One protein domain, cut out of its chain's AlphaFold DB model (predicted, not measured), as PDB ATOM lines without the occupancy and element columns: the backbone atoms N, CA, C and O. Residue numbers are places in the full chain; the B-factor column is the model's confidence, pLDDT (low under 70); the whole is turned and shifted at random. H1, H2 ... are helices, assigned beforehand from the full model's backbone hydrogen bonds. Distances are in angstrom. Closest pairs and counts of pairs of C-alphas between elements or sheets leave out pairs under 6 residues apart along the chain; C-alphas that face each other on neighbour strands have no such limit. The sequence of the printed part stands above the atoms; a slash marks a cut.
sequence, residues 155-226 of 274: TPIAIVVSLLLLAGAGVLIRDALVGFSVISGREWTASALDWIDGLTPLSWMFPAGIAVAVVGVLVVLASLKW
ATOM      1  N   THR A 155      46.824   7.957   0.396       64.94
ATOM      2  CA  THR A 155      47.513   8.032  -0.897       64.94
ATOM      3  C   THR A 155      46.579   7.998  -2.120       64.94
ATOM      4  O   THR A 155      46.774   8.826  -3.007       64.94
ATOM      5  N   PRO A 156      45.539   7.138  -2.210       65.75
ATOM      6  CA  PRO A 156      44.735   7.063  -3.433       65.75
ATOM      7  C   PRO A 156      43.838   8.293  -3.648       65.75
ATOM      8  O   PRO A 156      43.690   8.744  -4.779       65.75
ATOM      9  N   ILE A 157      43.274   8.879  -2.585       68.75
ATOM     10  CA  ILE A 157      42.387  10.052  -2.711       68.75
ATOM     11  C   ILE A 157      43.190  11.284  -3.139       68.75
ATOM     12  O   ILE A 157      42.749  12.031  -4.008       68.75
ATOM     13  N   ALA A 158      44.392  11.465  -2.583       71.44
ATOM     14  CA  ALA A 158      45.287  12.544  -2.989       71.44
ATOM     15  C   ALA A 158      45.669  12.437  -4.474       71.44
ATOM     16  O   ALA A 158      45.678  13.446  -5.175       71.44
ATOM     17  N   ILE A 159      45.910  11.217  -4.970       77.62
ATOM     18  CA  ILE A 159      46.176  10.974  -6.393       77.62
ATOM     19  C   ILE A 159      44.977  11.393  -7.246       77.62
ATOM     20  O   ILE A 159      45.162  12.142  -8.198       77.62
ATOM     21  N   VAL A 160      43.754  10.975  -6.895       80.00
ATOM     22  CA  VAL A 160      42.541  11.323  -7.661       80.00
ATOM     23  C   VAL A 160      42.310  12.835  -7.699       80.00
ATOM     24  O   VAL A 160      42.046  13.384  -8.767       80.00
ATOM     25  N   VAL A 161      42.451  13.522  -6.560       79.69
ATOM     26  CA  VAL A 161      42.308  14.987  -6.489       79.69
ATOM     27  C   VAL A 161      43.375  15.683  -7.331       79.69
ATOM     28  O   VAL A 161      43.061  16.612  -8.070       79.69
ATOM     29  N   SER A 162      44.619  15.210  -7.271       72.81
ATOM     30  CA  SER A 162      45.709  15.752  -8.083       72.81
ATOM     31  C   SER A 162      45.442  15.559  -9.581       72.81
ATOM     32  O   SER A 162      45.636  16.481 -10.367       72.81
ATOM     33  N   LEU A 163      44.903  14.400  -9.978       84.06
ATOM     34  CA  LEU A 163      44.529  14.099 -11.363       84.06
ATOM     35  C   LEU A 163      43.391  15.005 -11.860       84.06
ATOM     36  O   LEU A 163      43.452  15.506 -12.981       84.06
ATOM     37  N   LEU A 164      42.387  15.270 -11.018       84.00
ATOM     38  CA  LEU A 164      41.303  16.213 -11.317       84.00
ATOM     39  C   LEU A 164      41.812  17.647 -11.491       84.00
ATOM     40  O   LEU A 164      41.442  18.313 -12.456       84.00
ATOM     41  N   LEU A 165      42.680  18.112 -10.588       83.12
ATOM     42  CA  LEU A 165      43.291  19.439 -10.696       83.12
ATOM     43  C   LEU A 165      44.156  19.559 -11.953       83.12
ATOM     44  O   LEU A 165      44.089  20.570 -12.650       83.12
ATOM     45  N   LEU A 166      44.920  18.515 -12.278       90.00
ATOM     46  CA  LEU A 166      45.746  18.472 -13.480       90.00
ATOM     47  C   LEU A 166      44.890  18.520 -14.757       90.00
ATOM     48  O   LEU A 166      45.206  19.265 -15.683       90.00
ATOM     49  N   ALA A 167      43.781  17.777 -14.794       84.69
ATOM     50  CA  ALA A 167      42.838  17.812 -15.910       84.69
ATOM     51  C   ALA A 167      42.198  19.201 -16.072       84.69
ATOM     52  O   ALA A 167      42.162  19.734 -17.182       84.69
ATOM     53  N   GLY A 168      41.758  19.820 -14.970       86.94
ATOM     54  CA  GLY A 168      41.203  21.177 -14.976       86.94
ATOM     55  C   GLY A 168      42.196  22.227 -15.484       86.94
ATOM     56  O   GLY A 168      41.842  23.062 -16.314       86.94
ATOM     57  N   ALA A 169      43.463  22.140 -15.067       85.50
ATOM     58  CA  ALA A 169      44.522  23.011 -15.572       85.50
ATOM     59  C   ALA A 169      44.723  22.861 -17.091       85.50
ATOM     60  O   ALA A 169      44.846  23.861 -17.797       85.50
ATOM     61  N   GLY A 170      44.695  21.632 -17.615       89.12
ATOM     62  CA  GLY A 170      44.774  21.381 -19.056       89.12
ATOM     63  C   GLY A 170      43.620  22.013 -19.842       89.12
ATOM     64  O   GLY A 170      43.848  22.591 -20.906       89.12
ATOM     65  N   VAL A 171      42.396  21.958 -19.304       87.50
ATOM     66  CA  VAL A 171      41.225  22.617 -19.910       87.50
ATOM     67  C   VAL A 171      41.418  24.133 -19.957       87.50
ATOM     68  O   VAL A 171      41.230  24.714 -21.021       87.50
ATOM     69  N   LEU A 172      41.873  24.760 -18.866       87.06
ATOM     70  CA  LEU A 172      42.134  26.206 -18.816       87.06
ATOM     71  C   LEU A 172      43.228  26.646 -19.797       87.06
ATOM     72  O   LEU A 172      43.080  27.663 -20.469       87.06
ATOM     73  N   ILE A 173      44.314  25.874 -19.915       89.00
ATOM     74  CA  ILE A 173      45.391  26.159 -20.874       89.00
ATOM     75  C   ILE A 173      44.859  26.089 -22.309       89.00
ATOM     76  O   ILE A 173      45.151  26.966 -23.123       89.00
ATOM     77  N   ARG A 174      44.061  25.062 -22.625       89.06
ATOM     78  CA  ARG A 174      43.430  24.921 -23.940       89.06
ATOM     79  C   ARG A 174      42.491  26.085 -24.236       89.06
ATOM     80  O   ARG A 174      42.519  26.597 -25.348       89.06
ATOM     81  N   ASP A 175      41.684  26.493 -23.265       87.31
ATOM     82  CA  ASP A 175      40.754  27.610 -23.426       87.31
ATOM     83  C   ASP A 175      41.496  28.932 -23.647       87.31
ATOM     84  O   ASP A 175      41.154  29.676 -24.558       87.31
ATOM     85  N   ALA A 176      42.596  29.169 -22.920       85.88
ATOM     86  CA  ALA A 176      43.465  30.322 -23.146       85.88
ATOM     87  C   ALA A 176      44.058  30.325 -24.567       85.88
ATOM     88  O   ALA A 176      44.057  31.352 -25.237       85.88
ATOM     89  N   LEU A 177      44.515  29.171 -25.071       88.12
ATOM     90  CA  LEU A 177      45.016  29.033 -26.447       88.12
ATOM     91  C   LEU A 177      43.938  29.321 -27.507       88.12
ATOM     92  O   LEU A 177      44.252  29.878 -28.561       88.12
ATOM     93  N   VAL A 178      42.683  28.952 -27.236       89.25
ATOM     94  CA  VAL A 178      41.541  29.270 -28.106       89.25
ATOM     95  C   VAL A 178      41.218  30.767 -28.049       89.25
ATOM     96  O   VAL A 178      41.094  31.388 -29.102       89.25
ATOM     97  N   GLY A 179      41.186  31.371 -26.859       84.75
ATOM     98  CA  GLY A 179      40.957  32.811 -26.681       84.75
ATOM     99  C   GLY A 179      42.042  33.684 -27.326       84.75
ATOM    100  O   GLY A 179      41.750  34.722 -27.915       84.75
ATOM    101  N   PHE A 180      43.298  33.221 -27.334       87.88
ATOM    102  CA  PHE A 180      44.394  33.858 -28.078       87.88
ATOM    103  C   PHE A 180      44.354  33.598 -29.595       87.88
ATOM    104  O   PHE A 180      45.264  34.019 -30.309       87.88
ATOM    105  N   SER A 181      43.324  32.911 -30.106       82.94
ATOM    106  CA  SER A 181      43.170  32.532 -31.519       82.94
ATOM    107  C   SER A 181      44.324  31.684 -32.078       82.94
ATOM    108  O   SER A 181      44.517  31.611 -33.290       82.94
ATOM    109  N   VAL A 182      45.090  31.015 -31.207       85.12
ATOM    110  CA  VAL A 182      46.164  30.083 -31.602       85.12
ATOM    111  C   VAL A 182      45.564  28.780 -32.132       85.12
ATOM    112  O   VAL A 182      46.120  28.143 -33.024       85.12
ATOM    113  N   ILE A 183      44.416  28.384 -31.583       81.88
ATOM    114  CA  ILE A 183      43.670  27.188 -31.963       81.88
ATOM    115  C   ILE A 183      42.250  27.614 -32.329       81.88
ATOM    116  O   ILE A 183      41.548  28.210 -31.517       81.88
ATOM    117  N   SER A 184      41.801  27.266 -33.534       82.88
ATOM    118  CA  SER A 184      40.414  27.491 -33.946       82.88
ATOM    119  C   SER A 184      39.477  26.549 -33.192       82.88
ATOM    120  O   SER A 184      39.613  25.327 -33.265       82.88
ATOM    121  N   GLY A 185      38.496  27.102 -32.485       80.12
ATOM    122  CA  GLY A 185      37.527  26.319 -31.731       80.12
ATOM    123  C   GLY A 185      36.612  27.194 -30.888       80.12
ATOM    124  O   GLY A 185      36.792  28.404 -30.808       80.12
ATOM    125  N   ARG A 186      35.609  26.571 -30.270       80.88
ATOM    126  CA  ARG A 186      34.744  27.228 -29.289       80.88
ATOM    127  C   ARG A 186      35.336  27.009 -27.899       80.88
ATOM    128  O   ARG A 186      35.723  25.879 -27.586       80.88
ATOM    129  N   GLU A 187      35.405  28.069 -27.099       86.62
ATOM    130  CA  GLU A 187      35.853  27.995 -25.708       86.62
ATOM    131  C   GLU A 187      34.938  27.046 -24.932       86.62
ATOM    132  O   GLU A 187      33.710  27.195 -24.919       86.62
ATOM    133  N   TRP A 188      35.537  26.012 -24.347       85.19
ATOM    134  CA  TRP A 188      34.802  24.991 -23.609       85.19
ATOM    135  C   TRP A 188      34.283  25.555 -22.293       85.19
ATOM    136  O   TRP A 188      33.180  25.196 -21.890       85.19
ATOM    137  N   THR A 189      35.027  26.464 -21.659       80.88
ATOM    138  CA  THR A 189      34.622  27.054 -20.378       80.88
ATOM    139  C   THR A 189      33.493  28.060 -20.570       80.88
ATOM    140  O   THR A 189      32.496  27.972 -19.862       80.88
ATOM    141  N   ALA A 190      33.587  28.941 -21.573       81.62
ATOM    142  CA  ALA A 190      32.509  29.874 -21.910       81.62
ATOM    143  C   ALA A 190      31.231  29.138 -22.348       81.62
ATOM    144  O   ALA A 190      30.145  29.450 -21.875       81.62
ATOM    145  N   SER A 191      31.362  28.086 -23.166       84.44
ATOM    146  CA  SER A 191      30.207  27.268 -23.573       84.44
ATOM    147  C   SER A 191      29.572  26.520 -22.395       84.44
ATOM    148  O   SER A 191      28.356  26.354 -22.355       84.44
ATOM    149  N   ALA A 192      30.379  26.045 -21.440       83.44
ATOM    150  CA  ALA A 192      29.876  25.406 -20.229       83.44
ATOM    151  C   ALA A 192      29.189  26.412 -19.295       83.44
ATOM    152  O   ALA A 192      28.174  26.072 -18.694       83.44
ATOM    153  N   LEU A 193      29.708  27.640 -19.194       83.12
ATOM    154  CA  LEU A 193      29.105  28.720 -18.411       83.12
ATOM    155  C   LEU A 193      27.782  29.186 -19.014       83.12
ATOM    156  O   LEU A 193      26.797  29.197 -18.293       83.12
ATOM    157  N   ASP A 194      27.716  29.435 -20.322       85.88
ATOM    158  CA  ASP A 194      26.454  29.758 -21.006       85.88
ATOM    159  C   ASP A 194      25.412  28.641 -20.826       85.88
ATOM    160  O   ASP A 194      24.216  28.899 -20.677       85.88
ATOM    161  N   TRP A 195      25.857  27.379 -20.812       81.88
ATOM    162  CA  TRP A 195      24.982  26.241 -20.534       81.88
ATOM    163  C   TRP A 195      24.468  26.238 -19.086       81.88
ATOM    164  O   TRP A 195      23.301  25.921 -18.867       81.88
ATOM    165  N   ILE A 196      25.308  26.613 -18.114       81.06
ATOM    166  CA  ILE A 196      24.936  26.728 -16.694       81.06
ATOM    167  C   ILE A 196      24.031  27.945 -16.456       81.06
ATOM    168  O   ILE A 196      23.038  27.820 -15.747       81.06
ATOM    169  N   ASP A 197      24.319  29.089 -17.073       79.19
ATOM    170  CA  ASP A 197      23.510  30.310 -16.983       79.19
ATOM    171  C   ASP A 197      22.151  30.143 -17.682       79.19
ATOM    172  O   ASP A 197      21.154  30.752 -17.288       79.19
ATOM    173  N   GLY A 198      22.073  29.252 -18.674       81.69
ATOM    174  CA  GLY A 198      20.825  28.809 -19.292       81.69
ATOM    175  C   GLY A 198      19.965  27.886 -18.412       81.69
ATOM    176  O   GLY A 198      18.818  27.599 -18.775       81.69
ATOM    177  N   LEU A 199      20.469  27.417 -17.261       81.38
ATOM    178  CA  LEU A 199      19.692  26.603 -16.325       81.38
ATOM    179  C   LEU A 199      18.683  27.489 -15.588       81.38
ATOM    180  O   LEU A 199      18.961  28.097 -14.557       81.38
ATOM    181  N   THR A 200      17.455  27.527 -16.105       79.75
ATOM    182  CA  THR A 200      16.319  28.056 -15.339       79.75
ATOM    183  C   THR A 200      16.184  27.300 -14.005       79.75
ATOM    184  O   THR A 200      16.402  26.087 -13.982       79.75
ATOM    185  N   PRO A 201      15.838  27.961 -12.880       73.25
ATOM    186  CA  PRO A 201      15.724  27.298 -11.582       73.25
ATOM    187  C   PRO A 201      14.616  26.235 -11.586       73.25
ATOM    188  O   PRO A 201      13.449  26.513 -11.320       73.25
ATOM    189  N   LEU A 202      14.979  24.994 -11.899       79.62
ATOM    190  CA  LEU A 202      14.084  23.850 -11.802       79.62
ATOM    191  C   LEU A 202      14.013  23.399 -10.343       79.62
ATOM    192  O   LEU A 202      15.012  23.387  -9.626       79.62
ATOM    193  N   SER A 203      12.836  22.969  -9.895       86.19
ATOM    194  CA  SER A 203      12.618  22.496  -8.519       86.19
ATOM    195  C   SER A 203      13.530  21.323  -8.122       86.19
ATOM    196  O   SER A 203      13.792  21.125  -6.937       86.19
ATOM    197  N   TRP A 204      14.072  20.586  -9.096       84.06
ATOM    198  CA  TRP A 204      15.052  19.516  -8.884       84.06
ATOM    199  C   TRP A 204      16.490  20.016  -8.630       84.06
ATOM    200  O   TRP A 204      17.320  19.283  -8.097       84.06
ATOM    201  N   MET A 205      16.783  21.284  -8.926       82.94
ATOM    202  CA  MET A 205      18.108  21.888  -8.755       82.94
ATOM    203  C   MET A 205      18.466  22.102  -7.276       82.94
ATOM    204  O   MET A 205      19.617  21.919  -6.885       82.94
ATOM    205  N   PHE A 206      17.471  22.396  -6.431       83.62
ATOM    206  CA  PHE A 206      17.635  22.472  -4.974       83.62
ATOM    207  C   PHE A 206      18.110  21.142  -4.355       83.62
ATOM    208  O   PHE A 206      19.166  21.129  -3.719       83.62
ATOM    209  N   PRO A 207      17.400  20.009  -4.536       86.50
ATOM    210  CA  PRO A 207      17.850  18.731  -3.993       86.50
ATOM    211  C   PRO A 207      19.143  18.232  -4.651       86.50
ATOM    212  O   PRO A 207      19.968  17.642  -3.956       86.50
ATOM    213  N   ALA A 208      19.369  18.504  -5.942       82.75
ATOM    214  CA  ALA A 208      20.626  18.160  -6.610       82.75
ATOM    215  C   ALA A 208      21.827  18.915  -6.011       82.75
ATOM    216  O   ALA A 208      22.849  18.301  -5.704       82.75
ATOM    217  N   GLY A 209      21.693  20.224  -5.763       82.62
ATOM    218  CA  GLY A 209      22.729  21.024  -5.104       82.62
ATOM    219  C   GLY A 209      23.028  20.540  -3.682       82.62
ATOM    220  O   GLY A 209      24.191  20.406  -3.304       82.62
ATOM    221  N   ILE A 210      21.990  20.189  -2.916       86.19
ATOM    222  CA  ILE A 210      22.145  19.591  -1.580       86.19
ATOM    223  C   ILE A 210      22.881  18.251  -1.672       86.19
ATOM    224  O   ILE A 210      23.800  18.014  -0.892       86.19
ATOM    225  N   ALA A 211      22.533  17.389  -2.631       78.38
ATOM    226  CA  ALA A 211      23.211  16.110  -2.823       78.38
ATOM    227  C   ALA A 211      24.707  16.297  -3.124       78.38
ATOM    228  O   ALA A 211      25.538  15.621  -2.522       78.38
ATOM    229  N   VAL A 212      25.066  17.258  -3.984       85.50
ATOM    230  CA  VAL A 212      26.470  17.591  -4.279       85.50
ATOM    231  C   VAL A 212      27.189  18.133  -3.043       85.50
ATOM    232  O   VAL A 212      28.302  17.697  -2.750       85.50
ATOM    233  N   ALA A 213      26.557  19.024  -2.275       84.38
ATOM    234  CA  ALA A 213      27.123  19.532  -1.027       84.38
ATOM    235  C   ALA A 213      27.356  18.401  -0.012       84.38
ATOM    236  O   ALA A 213      28.421  18.327   0.597       84.38
ATOM    237  N   VAL A 214      26.405  17.471   0.118       85.62
ATOM    238  CA  VAL A 214      26.536  16.279   0.963       85.62
ATOM    239  C   VAL A 214      27.685  15.402   0.482       85.62
ATOM    240  O   VAL A 214      28.497  14.993   1.301       85.62
ATOM    241  N   VAL A 215      27.816  15.149  -0.822       80.31
ATOM    242  CA  VAL A 215      28.940  14.379  -1.380       80.31
ATOM    243  C   VAL A 215      30.274  15.069  -1.096       80.31
ATOM    244  O   VAL A 215      31.204  14.413  -0.635       80.31
ATOM    245  N   GLY A 216      30.369  16.386  -1.286       77.50
ATOM    246  CA  GLY A 216      31.570  17.157  -0.958       77.50
ATOM    247  C   GLY A 216      31.931  17.055   0.524       77.50
ATOM    248  O   GLY A 216      33.069  16.744   0.874       77.50
ATOM    249  N   VAL A 217      30.944  17.218   1.406       82.19
ATOM    250  CA  VAL A 217      31.115  17.043   2.855       82.19
ATOM    251  C   VAL A 217      31.502  15.606   3.200       82.19
ATOM    252  O   VAL A 217      32.369  15.406   4.042       82.19
ATOM    253  N   LEU A 218      30.932  14.597   2.538       76.25
ATOM    254  CA  LEU A 218      31.304  13.193   2.718       76.25
ATOM    255  C   LEU A 218      32.744  12.928   2.272       76.25
ATOM    256  O   LEU A 218      33.444  12.191   2.958       76.25
ATOM    257  N   VAL A 219      33.213  13.546   1.184       75.88
ATOM    258  CA  VAL A 219      34.610  13.453   0.725       75.88
ATOM    259  C   VAL A 219      35.556  14.126   1.721       75.88
ATOM    260  O   VAL A 219      36.578  13.540   2.078       75.88
ATOM    261  N   VAL A 220      35.203  15.305   2.240       77.75
ATOM    262  CA  VAL A 220      35.966  15.992   3.296       77.75
ATOM    263  C   VAL A 220      35.992  15.148   4.572       77.75
ATOM    264  O   VAL A 220      37.056  14.874   5.117       77.75
ATOM    265  N   LEU A 221      34.846  14.645   5.027       72.75
ATOM    266  CA  LEU A 221      34.761  13.773   6.198       72.75
ATOM    267  C   LEU A 221      35.532  12.467   5.992       72.75
ATOM    268  O   LEU A 221      36.202  12.018   6.918       72.75
ATOM    269  N   ALA A 222      35.484  11.868   4.804       68.00
ATOM    270  CA  ALA A 222      36.272  10.686   4.469       68.00
ATOM    271  C   ALA A 222      37.775  10.992   4.506       68.00
ATOM    272  O   ALA A 222      38.545  10.190   5.040       68.00
ATOM    273  N   SER A 223      38.178  12.175   4.030       62.03
ATOM    274  CA  SER A 223      39.555  12.668   4.114       62.03
ATOM    275  C   SER A 223      40.011  12.853   5.567       62.03
ATOM    276  O   SER A 223      41.109  12.431   5.927       62.03
ATOM    277  N   LEU A 224      39.150  13.382   6.445       69.00
ATOM    278  CA  LEU A 224      39.481  13.590   7.860       69.00
ATOM    279  C   LEU A 224      39.418  12.307   8.710       69.00
ATOM    280  O   LEU A 224      40.114  12.197   9.720       69.00
ATOM    281  N   LYS A 225      38.566  11.336   8.359       48.78
ATOM    282  CA  LYS A 225      38.142  10.274   9.290       48.78
ATOM    283  C   LYS A 225      38.867   8.941   9.129       48.78
ATOM    284  O   LYS A 225      38.758   8.085  10.010       48.78
ATOM    285  N   TRP A 226      39.638   8.717   8.067       45.16
ATOM    286  CA  TRP A 226      40.141   7.369   7.770       45.16
ATOM    287  C   TRP A 226      41.512   7.024   8.354       45.16
ATOM    288  O   TRP A 226      42.367   6.406   7.725       45.16
TER     289      TRP A 226
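Overview. This is residues 155 to 226 of the 274 residues of an uncharacterized protein of Rhodococcus sp. Leaf258 (UniProt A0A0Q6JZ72). Three helices make a flat, open triangular frame with an empty middle: the long H1 is one side, the short H2 and the link after it turn away from H1 near its later end, and H3 folds back to bring its last residues close to the first residues of H1. The corner between H1 and H2 is formed by contact, while the corner between H1 and H3 is only nearly closed. The printed part has 72 residues with three named helices, in the order H1, H2, H3, and no named strand; the class is all helix. The whole is only just loose, close to extended, with a radius of gyration of the C-alphas of 16.7 A, and the C-alphas span 47 by 38 by 10 A.

Along the chain. The longest helix is H1, residues 155 to 179, which measures 36.4 A from its first to its last C-alpha. It begins at C-alpha 155, at (47.513, 8.032, -0.897), and ends at C-alpha 179, at (40.957, 32.811, -26.681). H2 is residues 188 to 197, 14.1 A long, and H3 is residues 205 to 225, 29.4 A long. H3 ends at C-alpha 225, at (38.142, 10.274, 9.290).

Arrangement. H1 touches H2 with its residues 171 to 175 alone. The closest C-alphas of the two are those of Asp 175 and Trp 188, 6.5 A apart. Their lines are about perpendicular, at 83 degrees. H1 and H3 are close but not clearly touching, and their closest C-alphas, those of Ile 157 and Ser 223, are 7.8 A apart. These two run opposite ways at a steep tilt of 49 degrees, with their centres 21.0 A apart. H2 and H3 are apart, though they follow each other in the chain. In H1, H2 and H3 every O i to N i+4 pair is within hydrogen-bond range.

Size, cuts and confidence. The two C-alphas farthest apart in the domain are those of Ser 181 and Lys 225, 46.8 A, while the first and last printed C-alphas, those of Thr 155 and Trp 226, are 11.4 A apart. Residues 159 to 170, which belong to H1, stand free, and so do residues 191 to 218, of which 191 to 197 belong to H2 and 205 to 218 to H3. The printed part has no cut. The links from H1 to H2, of 8 residues, and from H2 to H3, of 7 residues, are short. The mean pLDDT of the printed part is 80.4, and the model's confidence is low, under 70, at residues 155 to 157 and 222 to 226.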